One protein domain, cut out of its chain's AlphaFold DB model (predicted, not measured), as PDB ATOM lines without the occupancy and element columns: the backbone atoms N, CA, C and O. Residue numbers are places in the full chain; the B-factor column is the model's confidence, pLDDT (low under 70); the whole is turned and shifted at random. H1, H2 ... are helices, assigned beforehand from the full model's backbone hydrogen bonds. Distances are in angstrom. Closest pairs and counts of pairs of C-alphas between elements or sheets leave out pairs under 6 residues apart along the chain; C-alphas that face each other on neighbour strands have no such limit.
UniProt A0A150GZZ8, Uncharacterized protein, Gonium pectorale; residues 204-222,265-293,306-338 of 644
ATOM      1  N   ALA A 204      55.424  91.789  45.313       86.19
ATOM      2  CA  ALA A 204      54.079  91.367  44.932       86.19
ATOM      3  C   ALA A 204      53.075  91.517  46.091       86.19
ATOM      4  O   ALA A 204      51.880  91.685  45.853       86.19
ATOM      5  N   GLU A 205      53.557  91.479  47.336       88.94
ATOM      6  CA  GLU A 205      52.739  91.636  48.538       88.94
ATOM      7  C   GLU A 205      52.175  93.056  48.652       88.94
ATOM      8  O   GLU A 205      50.975  93.217  48.883       88.94
ATOM      9  N   ALA A 206      52.985  94.089  48.401       91.12
ATOM     10  CA  ALA A 206      52.522  95.469  48.356       91.12
ATOM     11  C   ALA A 206      51.530  95.700  47.210       91.12
ATOM     12  O   ALA A 206      50.491  96.332  47.415       91.12
ATOM     13  N   ALA A 207      51.775  95.120  46.029       91.94
ATOM     14  CA  ALA A 207      50.819  95.178  44.923       91.94
ATOM     15  C   ALA A 207      49.474  94.514  45.290       91.94
ATOM     16  O   ALA A 207      48.408  95.075  45.022       91.94
ATOM     17  N   ALA A 208      49.507  93.356  45.960       92.31
ATOM     18  CA  ALA A 208      48.309  92.698  46.473       92.31
ATOM     19  C   ALA A 208      47.622  93.532  47.570       92.31
ATOM     20  O   ALA A 208      46.400  93.642  47.574       92.31
ATOM     21  N   ALA A 209      48.366  94.180  48.467       93.44
ATOM     22  CA  ALA A 209      47.794  95.072  49.475       93.44
ATOM     23  C   ALA A 209      47.054  96.265  48.841       93.44
ATOM     24  O   ALA A 209      45.916  96.541  49.228       93.44
ATOM     25  N   ALA A 210      47.637  96.902  47.818       94.62
ATOM     26  CA  ALA A 210      46.967  97.942  47.036       94.62
ATOM     27  C   ALA A 210      45.686  97.423  46.366       94.62
ATOM     28  O   ALA A 210      44.636  98.059  46.467       94.62
ATOM     29  N   ALA A 211      45.729  96.248  45.731       93.56
ATOM     30  CA  ALA A 211      44.547  95.651  45.107       93.56
ATOM     31  C   ALA A 211      43.443  95.330  46.136       93.56
ATOM     32  O   ALA A 211      42.275  95.651  45.916       93.56
ATOM     33  N   ARG A 212      43.807  94.774  47.298       93.06
ATOM     34  CA  ARG A 212      42.869  94.443  48.387       93.06
ATOM     35  C   ARG A 212      42.158  95.670  48.947       93.06
ATOM     36  O   ARG A 212      41.005  95.574  49.358       93.06
ATOM     37  N   ALA A 213      42.829  96.817  48.943       91.19
ATOM     38  CA  ALA A 213      42.260  98.091  49.364       91.19
ATOM     39  C   ALA A 213      41.489  98.833  48.255       91.19
ATOM     40  O   ALA A 213      40.895  99.876  48.519       91.19
ATOM     41  N   GLY A 214      41.465  98.307  47.025       91.50
ATOM     42  CA  GLY A 214      40.779  98.942  45.899       91.50
ATOM     43  C   GLY A 214      41.600 100.029  45.195       91.50
ATOM     44  O   GLY A 214      41.028 100.948  44.612       91.50
ATOM     45  N   HIS A 215      42.933  99.924  45.203       93.19
ATOM     46  CA  HIS A 215      43.862 100.820  44.500       93.19
ATOM     47  C   HIS A 215      44.536 100.122  43.299       93.19
ATOM     48  O   HIS A 215      45.743  99.872  43.312       93.19
ATOM     49  N   PRO A 216      43.785  99.787  42.231       90.12
ATOM     50  CA  PRO A 216      44.285  98.942  41.148       90.12
ATOM     51  C   PRO A 216      45.374  99.594  40.297       90.12
ATOM     52  O   PRO A 216      46.276  98.897  39.847       90.12
ATOM     53  N   GLU A 217      45.320 100.911  40.086       92.38
ATOM     54  CA  GLU A 217      46.361 101.616  39.325       92.38
ATOM     55  C   GLU A 217      47.699 101.590  40.067       92.38
ATOM     56  O   GLU A 217      48.739 101.353  39.458       92.38
ATOM     57  N   LEU A 218      47.667 101.742  41.396       92.06
ATOM     58  CA  LEU A 218      48.860 101.627  42.232       92.06
ATOM     59  C   LEU A 218      49.410 100.195  42.216       92.06
ATOM     60  O   LEU A 218      50.617 100.006  42.080       92.06
ATOM     61  N   ALA A 219      48.530  99.190  42.284       90.56
ATOM     62  CA  ALA A 219      48.922  97.787  42.165       90.56
ATOM     63  C   ALA A 219      49.593  97.496  40.811       90.56
ATOM     64  O   ALA A 219      50.675  96.916  40.772       90.56
ATOM     65  N   LEU A 220      48.996  97.940  39.700       88.94
ATOM     66  CA  LEU A 220      49.558  97.776  38.354       88.94
ATOM     67  C   LEU A 220      50.899  98.500  38.194       88.94
ATOM     68  O   LEU A 220      51.824  97.947  37.598       88.94
ATOM     69  N   TRP A 221      51.019  99.708  38.745       89.81
ATOM     70  CA  TRP A 221      52.272 100.455  38.756       89.81
ATOM     71  C   TRP A 221      53.372  99.711  39.525       89.81
ATOM     72  O   TRP A 221      54.472  99.565  39.002       89.81
ATOM     73  N   MET A 222      53.074  99.154  40.703       88.69
ATOM     74  CA  MET A 222      54.037  98.341  41.461       88.69
ATOM     75  C   MET A 222      54.457  97.079  40.706       88.69
ATOM     76  O   MET A 222      55.641  96.752  40.678       88.69
ATOM     77  N   ASP A 265      55.095  84.176  40.563       81.00
ATOM     78  CA  ASP A 265      54.866  82.745  40.764       81.00
ATOM     79  C   ASP A 265      53.359  82.434  40.921       81.00
ATOM     80  O   ASP A 265      52.513  83.327  41.026       81.00
ATOM     81  N   GLN A 266      52.997  81.146  40.912       82.75
ATOM     82  CA  GLN A 266      51.592  80.725  40.982       82.75
ATOM     83  C   GLN A 266      50.900  81.166  42.283       82.75
ATOM     84  O   GLN A 266      49.707  81.473  42.253       82.75
ATOM     85  N   GLN A 267      51.621  81.219  43.407       85.31
ATOM     86  CA  GLN A 267      51.059  81.652  44.684       85.31
ATOM     87  C   GLN A 267      50.866  83.171  44.692       85.31
ATOM     88  O   GLN A 267      49.776  83.641  44.996       85.31
ATOM     89  N   GLN A 268      51.877  83.938  44.289       86.56
ATOM     90  CA  GLN A 268      51.827  85.398  44.200       86.56
ATOM     91  C   GLN A 268      50.729  85.876  43.245       86.56
ATOM     92  O   GLN A 268      49.987  86.805  43.564       86.56
ATOM     93  N   ALA A 269      50.584  85.222  42.091       88.12
ATOM     94  CA  ALA A 269      49.513  85.517  41.148       88.12
ATOM     95  C   ALA A 269      48.130  85.217  41.746       88.12
ATOM     96  O   ALA A 269      47.203  86.004  41.556       88.12
ATOM     97  N   PHE A 270      47.977  84.117  42.492       90.31
ATOM     98  CA  PHE A 270      46.728  83.817  43.191       90.31
ATOM     99  C   PHE A 270      46.414  84.849  44.285       90.31
ATOM    100  O   PHE A 270      45.310  85.385  44.289       90.31
ATOM    101  N   GLU A 271      47.378  85.186  45.144       91.25
ATOM    102  CA  GLU A 271      47.217  86.186  46.213       91.25
ATOM    103  C   GLU A 271      46.811  87.559  45.667       91.25
ATOM    104  O   GLU A 271      45.923  88.219  46.209       91.25
ATOM    105  N   LEU A 272      47.410  87.979  44.549       92.00
ATOM    106  CA  LEU A 272      47.055  89.225  43.872       92.00
ATOM    107  C   LEU A 272      45.617  89.201  43.329       92.00
ATOM    108  O   LEU A 272      44.893  90.190  43.459       92.00
ATOM    109  N   LEU A 273      45.186  88.091  42.724       93.06
ATOM    110  CA  LEU A 273      43.819  87.954  42.211       93.06
ATOM    111  C   LEU A 273      42.793  87.854  43.339       93.06
ATOM    112  O   LEU A 273      41.711  88.427  43.216       93.06
ATOM    113  N   LEU A 274      43.136  87.176  44.434       94.56
ATOM    114  CA  LEU A 274      42.317  87.108  45.638       94.56
ATOM    115  C   LEU A 274      42.129  88.505  46.227       94.56
ATOM    116  O   LEU A 274      41.000  88.949  46.421       94.56
ATOM    117  N   ALA A 275      43.224  89.246  46.392       93.75
ATOM    118  CA  ALA A 275      43.191  90.639  46.805       93.75
ATOM    119  C   ALA A 275      42.332  91.512  45.873       93.75
ATOM    120  O   ALA A 275      41.482  92.272  46.337       93.75
ATOM    121  N   ALA A 276      42.491  91.376  44.557       93.88
ATOM    122  CA  ALA A 276      41.680  92.117  43.597       93.88
ATOM    123  C   ALA A 276      40.187  91.752  43.680       93.88
ATOM    124  O   ALA A 276      39.343  92.635  43.557       93.88
ATOM    125  N   ALA A 277      39.847  90.483  43.920       94.12
ATOM    126  CA  ALA A 277      38.465  90.051  44.118       94.12
ATOM    127  C   ALA A 277      37.863  90.625  45.413       94.12
ATOM    128  O   ALA A 277      36.678  90.960  45.436       94.12
ATOM    129  N   GLU A 278      38.670  90.783  46.466       92.12
ATOM    130  CA  GLU A 278      38.243  91.391  47.727       92.12
ATOM    131  C   GLU A 278      37.997  92.902  47.623       92.12
ATOM    132  O   GLU A 278      37.055  93.394  48.248       92.12
ATOM    133  N   GLY A 279      38.828  93.640  46.878       89.50
ATOM    134  CA  GLY A 279      38.885  95.108  46.958       89.50
ATOM    135  C   GLY A 279      38.599  95.883  45.673       89.50
ATOM    136  O   GLY A 279      37.974  96.941  45.720       89.50
ATOM    137  N   CYS A 280      39.034  95.385  44.515       91.38
ATOM    138  CA  CYS A 280      38.975  96.117  43.247       91.38
ATOM    139  C   CYS A 280      37.628  95.959  42.548       91.38
ATOM    140  O   CYS A 280      37.021  94.900  42.638       91.38
ATOM    141  N   GLU A 281      37.195  96.956  41.772       91.94
ATOM    142  CA  GLU A 281      36.071  96.845  40.823       91.94
ATOM    143  C   GLU A 281      36.344  95.819  39.703       91.94
ATOM    144  O   GLU A 281      37.489  95.476  39.403       91.94
ATOM    145  N   LEU A 282      35.287  95.326  39.056       93.94
ATOM    146  CA  LEU A 282      35.328  94.296  38.020       93.94
ATOM    147  C   LEU A 282      36.280  94.648  36.864       93.94
ATOM    148  O   LEU A 282      37.075  93.778  36.503       93.94
ATOM    149  N   PRO A 283      36.292  95.877  36.302       92.75
ATOM    150  CA  PRO A 283      37.227  96.211  35.228       92.75
ATOM    151  C   PRO A 283      38.692  96.101  35.666       92.75
ATOM    152  O   PRO A 283      39.561  95.681  34.902       92.75
ATOM    153  N   ALA A 284      38.987  96.457  36.917       91.06
ATOM    154  CA  ALA A 284      40.323  96.326  37.481       91.06
ATOM    155  C   ALA A 284      40.703  94.860  37.730       91.06
ATOM    156  O   ALA A 284      41.803  94.448  37.361       91.06
ATOM    157  N   LEU A 285      39.783  94.056  38.271       92.56
ATOM    158  CA  LEU A 285      39.970  92.612  38.424       92.56
ATOM    159  C   LEU A 285      40.230  91.934  37.069       92.56
ATOM    160  O   LEU A 285      41.140  91.119  36.966       92.56
ATOM    161  N   GLN A 286      39.492  92.303  36.020       91.94
ATOM    162  CA  GLN A 286      39.690  91.782  34.661       91.94
ATOM    163  C   GLN A 286      41.071  92.124  34.097       91.94
ATOM    164  O   GLN A 286      41.711  91.267  33.485       91.94
ATOM    165  N   ARG A 287      41.560  93.350  34.328       89.44
ATOM    166  CA  ARG A 287      42.914  93.759  33.921       89.44
ATOM    167  C   ARG A 287      43.989  92.954  34.645       89.44
ATOM    168  O   ARG A 287      44.876  92.416  33.987       89.44
ATOM    169  N   LEU A 288      43.888  92.819  35.968       87.75
ATOM    170  CA  LEU A 288      44.833  92.022  36.762       87.75
ATOM    171  C   LEU A 288      44.774  90.535  36.384       87.75
ATOM    172  O   LEU A 288      45.808  89.892  36.243       87.75
ATOM    173  N   TRP A 289      43.579  90.004  36.115       88.00
ATOM    174  CA  TRP A 289      43.382  88.639  35.627       88.00
ATOM    175  C   TRP A 289      44.055  88.382  34.282       88.00
ATOM    176  O   TRP A 289      44.729  87.366  34.119       88.00
ATOM    177  N   ALA A 290      43.891  89.297  33.323       85.06
ATOM    178  CA  ALA A 290      44.559  89.208  32.030       85.06
ATOM    179  C   ALA A 290      46.084  89.277  32.186       85.06
ATOM    180  O   ALA A 290      46.808  88.527  31.534       85.06
ATOM    181  N   ALA A 291      46.566  90.129  33.090       78.44
ATOM    182  CA  ALA A 291      47.989  90.302  33.324       78.44
ATOM    183  C   ALA A 291      48.637  89.072  33.991       78.44
ATOM    184  O   ALA A 291      49.725  88.666  33.593       78.44
ATOM    185  N   CYS A 292      47.940  88.399  34.913       77.50
ATOM    186  CA  CYS A 292      48.385  87.128  35.503       77.50
ATOM    187  C   CYS A 292      48.317  85.930  34.530       77.50
ATOM    188  O   CYS A 292      48.802  84.844  34.852       77.50
ATOM    189  N   ARG A 293      47.693  86.086  33.352       73.19
ATOM    190  CA  ARG A 293      47.502  85.020  32.353       73.19
ATOM    191  C   ARG A 293      48.011  85.456  30.974       73.19
ATOM    192  O   ARG A 293      47.202  85.560  30.047       73.19
ATOM    193  N   SER A 306      40.399  73.928  42.271       85.19
ATOM    194  CA  SER A 306      38.969  74.091  42.564       85.19
ATOM    195  C   SER A 306      38.714  74.840  43.877       85.19
ATOM    196  O   SER A 306      37.710  75.537  43.985       85.19
ATOM    197  N   THR A 307      39.615  74.731  44.858       88.62
ATOM    198  CA  THR A 307      39.540  75.492  46.113       88.62
ATOM    199  C   THR A 307      39.824  76.974  45.888       88.62
ATOM    200  O   THR A 307      38.985  77.796  46.234       88.62
ATOM    201  N   GLN A 308      40.912  77.306  45.189       90.56
ATOM    202  CA  GLN A 308      41.289  78.686  44.861       90.56
ATOM    203  C   GLN A 308      40.216  79.415  44.036       90.56
ATOM    204  O   GLN A 308      39.960  80.601  44.236       90.56
ATOM    205  N   GLU A 309      39.547  78.715  43.118       90.50
ATOM    206  CA  GLU A 309      38.401  79.268  42.385       90.50
ATOM    207  C   GLU A 309      37.239  79.662  43.312       90.50
ATOM    208  O   GLU A 309      36.579  80.677  43.085       90.50
ATOM    209  N   LEU A 310      36.965  78.850  44.339       90.75
ATOM    210  CA  LEU A 310      35.904  79.122  45.308       90.75
ATOM    211  C   LEU A 310      36.303  80.240  46.277       90.75
ATOM    212  O   LEU A 310      35.445  81.053  46.617       90.75
ATOM    213  N   ASP A 311      37.580  80.329  46.649       91.81
ATOM    214  CA  ASP A 311      38.114  81.418  47.474       91.81
ATOM    215  C   ASP A 311      37.949  82.776  46.772       91.81
ATOM    216  O   ASP A 311      37.486  83.741  47.380       91.81
ATOM    217  N   LEU A 312      38.207  82.840  45.459       93.19
ATOM    218  CA  LEU A 312      37.970  84.042  44.649       93.19
ATOM    219  C   LEU A 312      36.491  84.448  44.615       93.19
ATOM    220  O   LEU A 312      36.166  85.633  44.701       93.19
ATOM    221  N   LEU A 313      35.581  83.477  44.499       93.31
ATOM    222  CA  LEU A 313      34.141  83.740  44.539       93.31
ATOM    223  C   LEU A 313      33.683  84.217  45.919       93.31
ATOM    224  O   LEU A 313      32.854  85.124  45.995       93.31
ATOM    225  N   ALA A 314      34.220  83.631  46.991       92.94
ATOM    226  CA  ALA A 314      33.949  84.039  48.366       92.94
ATOM    227  C   ALA A 314      34.408  85.487  48.599       92.94
ATOM    228  O   ALA A 314      33.617  86.331  49.025       92.94
ATOM    229  N   ALA A 315      35.644  85.804  48.205       93.31
ATOM    230  CA  ALA A 315      36.203  87.153  48.245       93.31
ATOM    231  C   ALA A 315      35.341  88.166  47.474       93.31
ATOM    232  O   ALA A 315      34.969  89.204  48.022       93.31
ATOM    233  N   ALA A 316      34.949  87.841  46.237       94.12
ATOM    234  CA  ALA A 316      34.096  88.704  45.425       94.12
ATOM    235  C   ALA A 316      32.699  88.897  46.034       94.12
ATOM    236  O   ALA A 316      32.171  90.008  46.022       94.12
ATOM    237  N   ALA A 317      32.102  87.849  46.607       91.75
ATOM    238  CA  ALA A 317      30.804  87.935  47.274       91.75
ATOM    239  C   ALA A 317      30.853  88.786  48.553       91.75
ATOM    240  O   ALA A 317      29.870  89.446  48.904       91.75
ATOM    241  N   ALA A 318      31.995  88.802  49.235       90.19
ATOM    242  CA  ALA A 318      32.252  89.600  50.427       90.19
ATOM    243  C   ALA A 318      32.815  91.009  50.124       90.19
ATOM    244  O   ALA A 318      32.965  91.819  51.037       90.19
ATOM    245  N   CYS A 319      33.084  91.331  48.854       88.88
ATOM    246  CA  CYS A 319      33.673  92.599  48.417       88.88
ATOM    247  C   CYS A 319      32.764  93.801  48.743       88.88
ATOM    248  O   CYS A 319      31.574  93.761  48.421       88.88
ATOM    249  N   PRO A 320      33.261  94.900  49.335       83.56
ATOM    250  CA  PRO A 320      32.435  96.059  49.675       83.56
ATOM    251  C   PRO A 320      31.938  96.849  48.452       83.56
ATOM    252  O   PRO A 320      30.971  97.599  48.572       83.56
ATOM    253  N   ALA A 321      32.559  96.678  47.282       82.62
ATOM    254  CA  ALA A 321      32.219  97.415  46.069       82.62
ATOM    255  C   ALA A 321      30.788  97.115  45.561       82.62
ATOM    256  O   ALA A 321      30.295  95.991  45.715       82.62
ATOM    257  N   PRO A 322      30.111  98.088  44.921       84.12
ATOM    258  CA  PRO A 322      28.714  97.948  44.493       84.12
ATOM    259  C   PRO A 322      28.512  96.916  43.371       84.12
ATOM    260  O   PRO A 322      27.423  96.371  43.221       84.12
ATOM    261  N   ASP A 323      29.560  96.610  42.609       90.81
ATOM    262  CA  ASP A 323      29.555  95.712  41.452       90.81
ATOM    263  C   ASP A 323      29.859  94.240  41.800       90.81
ATOM    264  O   ASP A 323      30.096  93.415  40.912       90.81
ATOM    265  N   TRP A 324      29.835  93.885  43.089       92.00
ATOM    266  CA  TRP A 324      30.138  92.538  43.581       92.00
ATOM    267  C   TRP A 324      29.339  91.430  42.865       92.00
ATOM    268  O   TRP A 324      29.897  90.382  42.553       92.00
ATOM    269  N   GLN A 325      28.067  91.662  42.505       94.44
ATOM    270  CA  GLN A 325      27.249  90.689  41.755       94.44
ATOM    271  C   GLN A 325      27.844  90.380  40.379       94.44
ATOM    272  O   GLN A 325      27.964  89.215  39.992       94.44
ATOM    273  N   ALA A 326      28.244  91.425  39.649       93.38
ATOM    274  CA  ALA A 326      28.853  91.289  38.334       93.38
ATOM    275  C   ALA A 326      30.202  90.564  38.431       93.38
ATOM    276  O   ALA A 326      30.499  89.720  37.585       93.38
ATOM    277  N   LYS A 327      30.980  90.813  39.497       93.50
ATOM    278  CA  LYS A 327      32.226  90.077  39.773       93.50
ATOM    279  C   LYS A 327      31.999  88.602  39.990       93.50
ATOM    280  O   LYS A 327      32.687  87.797  39.370       93.50
ATOM    281  N   VAL A 328      31.043  88.244  40.844       93.44
ATOM    282  CA  VAL A 328      30.758  86.839  41.142       93.44
ATOM    283  C   VAL A 328      30.299  86.111  39.874       93.44
ATOM    284  O   VAL A 328      30.796  85.026  39.588       93.44
ATOM    285  N   LEU A 329      29.422  86.718  39.065       94.00
ATOM    286  CA  LEU A 329      28.984  86.138  37.787       94.00
ATOM    287  C   LEU A 329      30.137  85.985  36.791       94.00
ATOM    288  O   LEU A 329      30.269  84.944  36.144       94.00
ATOM    289  N   TRP A 330      30.983  87.008  36.673       94.50
ATOM    290  CA  TRP A 330      32.136  86.955  35.787       94.50
ATOM    291  C   TRP A 330      33.130  85.881  36.240       94.50
ATOM    292  O   TRP A 330      33.473  85.020  35.434       94.50
ATOM    293  N   LEU A 331      33.515  85.838  37.518       91.81
ATOM    294  CA  LEU A 331      34.393  84.793  38.059       91.81
ATOM    295  C   LEU A 331      33.797  83.398  37.867       91.81
ATOM    296  O   LEU A 331      34.517  82.487  37.469       91.81
ATOM    297  N   GLN A 332      32.484  83.234  38.050       90.94
ATOM    298  CA  GLN A 332      31.797  81.969  37.792       90.94
ATOM    299  C   GLN A 332      31.924  81.539  36.321       90.94
ATOM    300  O   GLN A 332      32.132  80.357  36.057       90.94
ATOM    301  N   SER A 333      31.865  82.480  35.369       90.50
ATOM    302  CA  SER A 333      32.092  82.193  33.941       90.50
ATOM    303  C   SER A 333      33.531  81.767  33.623       90.50
ATOM    304  O   SER A 333      33.763  81.078  32.634       90.50
ATOM    305  N   GLN A 334      34.496  82.158  34.461       88.38
ATOM    306  CA  GLN A 334      35.914  81.847  34.274       88.38
ATOM    307  C   GLN A 334      36.327  80.496  34.878       88.38
ATOM    308  O   GLN A 334      37.499  80.138  34.774       88.38
ATOM    309  N   ARG A 335      35.413  79.744  35.513       87.50
ATOM    310  CA  ARG A 335      35.736  78.493  36.220       87.50
ATOM    311  C   ARG A 335      35.802  77.284  35.282       87.50
ATOM    312  O   ARG A 335      34.754  76.792  34.865       87.50
ATOM    313  N   PRO A 336      36.996  76.723  35.011       76.69
ATOM    314  CA  PRO A 336      37.121  75.504  34.218       76.69
ATOM    315  C   PRO A 336      36.634  74.251  34.955       76.69
ATOM    316  O   PRO A 336      36.231  73.293  34.302       76.69
ATOM    317  N   SER A 337      36.678  74.227  36.294       78.94
ATOM    318  CA  SER A 337      36.352  73.020  37.066       78.94
ATOM    319  C   SER A 337      34.875  72.624  36.999       78.94
ATOM    320  O   SER A 337      34.552  71.452  37.186       78.94
ATOM    321  N   GLY A 338      33.973  73.597  36.802       77.50
ATOM    322  CA  GLY A 338      32.524  73.392  36.903       77.50
ATOM    323  C   GLY A 338      32.062  72.830  38.256       77.50
ATOM    324  O   GLY A 338      30.918  72.396  38.375       77.50
TER     325      GLY A 338
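What this domain is: This is residues 204 to 222, 265 to 293 and 306 to 338 of the 644 residues of an uncharacterized protein of Gonium pectorale (UniProt A0A150GZZ8). Three helical hairpins stand side by side as a two-layered slab, with the longest helix, H3, in the middle of one layer. H1, H3 and H5 make that layer as a row of helices that touch in turn and run the same way, while the return helices H2, H4 and H6 make a looser second layer. The printed part has 81 residues with six named helices, H1 to H6 in chain order, and no named strand; the class is all helix. The whole is compact, with a radius of gyration of the C-alphas of 11.3 A and spans of 33 by 29 by 18 A.

Where its parts are: H3, residues 266 to 279, is 20.1 A long, from C-alpha 266 at (51.592, 80.725, 40.982) to C-alpha 279 at (38.885, 95.108, 46.958). H4 follows as residues 282 to 291, 14.1 A. H1 is residues 204 to 212, 12.1 A, with C-alpha 204 at (54.079, 91.367, 44.932), and H2 is residues 216 to 222, 9.8 A. H5 is residues 306 to 318, 18.6 A. H6, residues 324 to 333, 14.3 A, ends with C-alpha 333 at (32.092, 82.193, 33.941).

How they stand to each other: H3 is the hub, touching three other helices. It touches H1 the same way at a shallow tilt of 21 degrees, the closest C-alphas being those of Arg 212 and Ala 275, 4.1 A apart. It touches H5 the same way at a shallow tilt of 22 degrees, the closest C-alphas being those of Glu 278 and Ala 315, 4.7 A apart. With residues 272 to 277 alone it touches H4, opposite ways at a shallow tilt of 10 degrees; the C-alphas of Ala 276 and Leu 285 are the closest, at 5.5 A. H3 and H4 form a helical hairpin, as do H1 and H2, closest at the C-alphas of Ala 207 and Ala 219, 4.2 A, and H5 and H6, closest at those of Leu 313 and Val 328, 5.7 A. H3, H4, H5 and H6 form an up and down bundle, each helix running against the one before it. H4 and H6 only just touch, only at their ends, with 3 pairs of C-alphas within 8 A; Leu 282 and Lys 327 have the closest C-alphas, 5.5 A apart. H2 and H4 are close but not clearly touching, the C-alphas of Pro 216 and Ala 284 being closest at 6.0 A. H4 and H5 are apart. In H1 to H6 every O i to N i+4 pair is within hydrogen-bond range.

The domain as a whole: The two C-alphas farthest apart are those of Trp 221 and Gly 338, 33.6 A. Residues 223 to 264 are not printed, and C-alphas 222 and 265 are 15.6 A apart across that cut; residues 294 to 305 are not printed either, with 17.2 A between C-alphas 293 and 306. The links H1 to H2, H3 to H4 and H5 to H6 are tight. The mean pLDDT of the printed part is 89.6, and no printed residue is under 70.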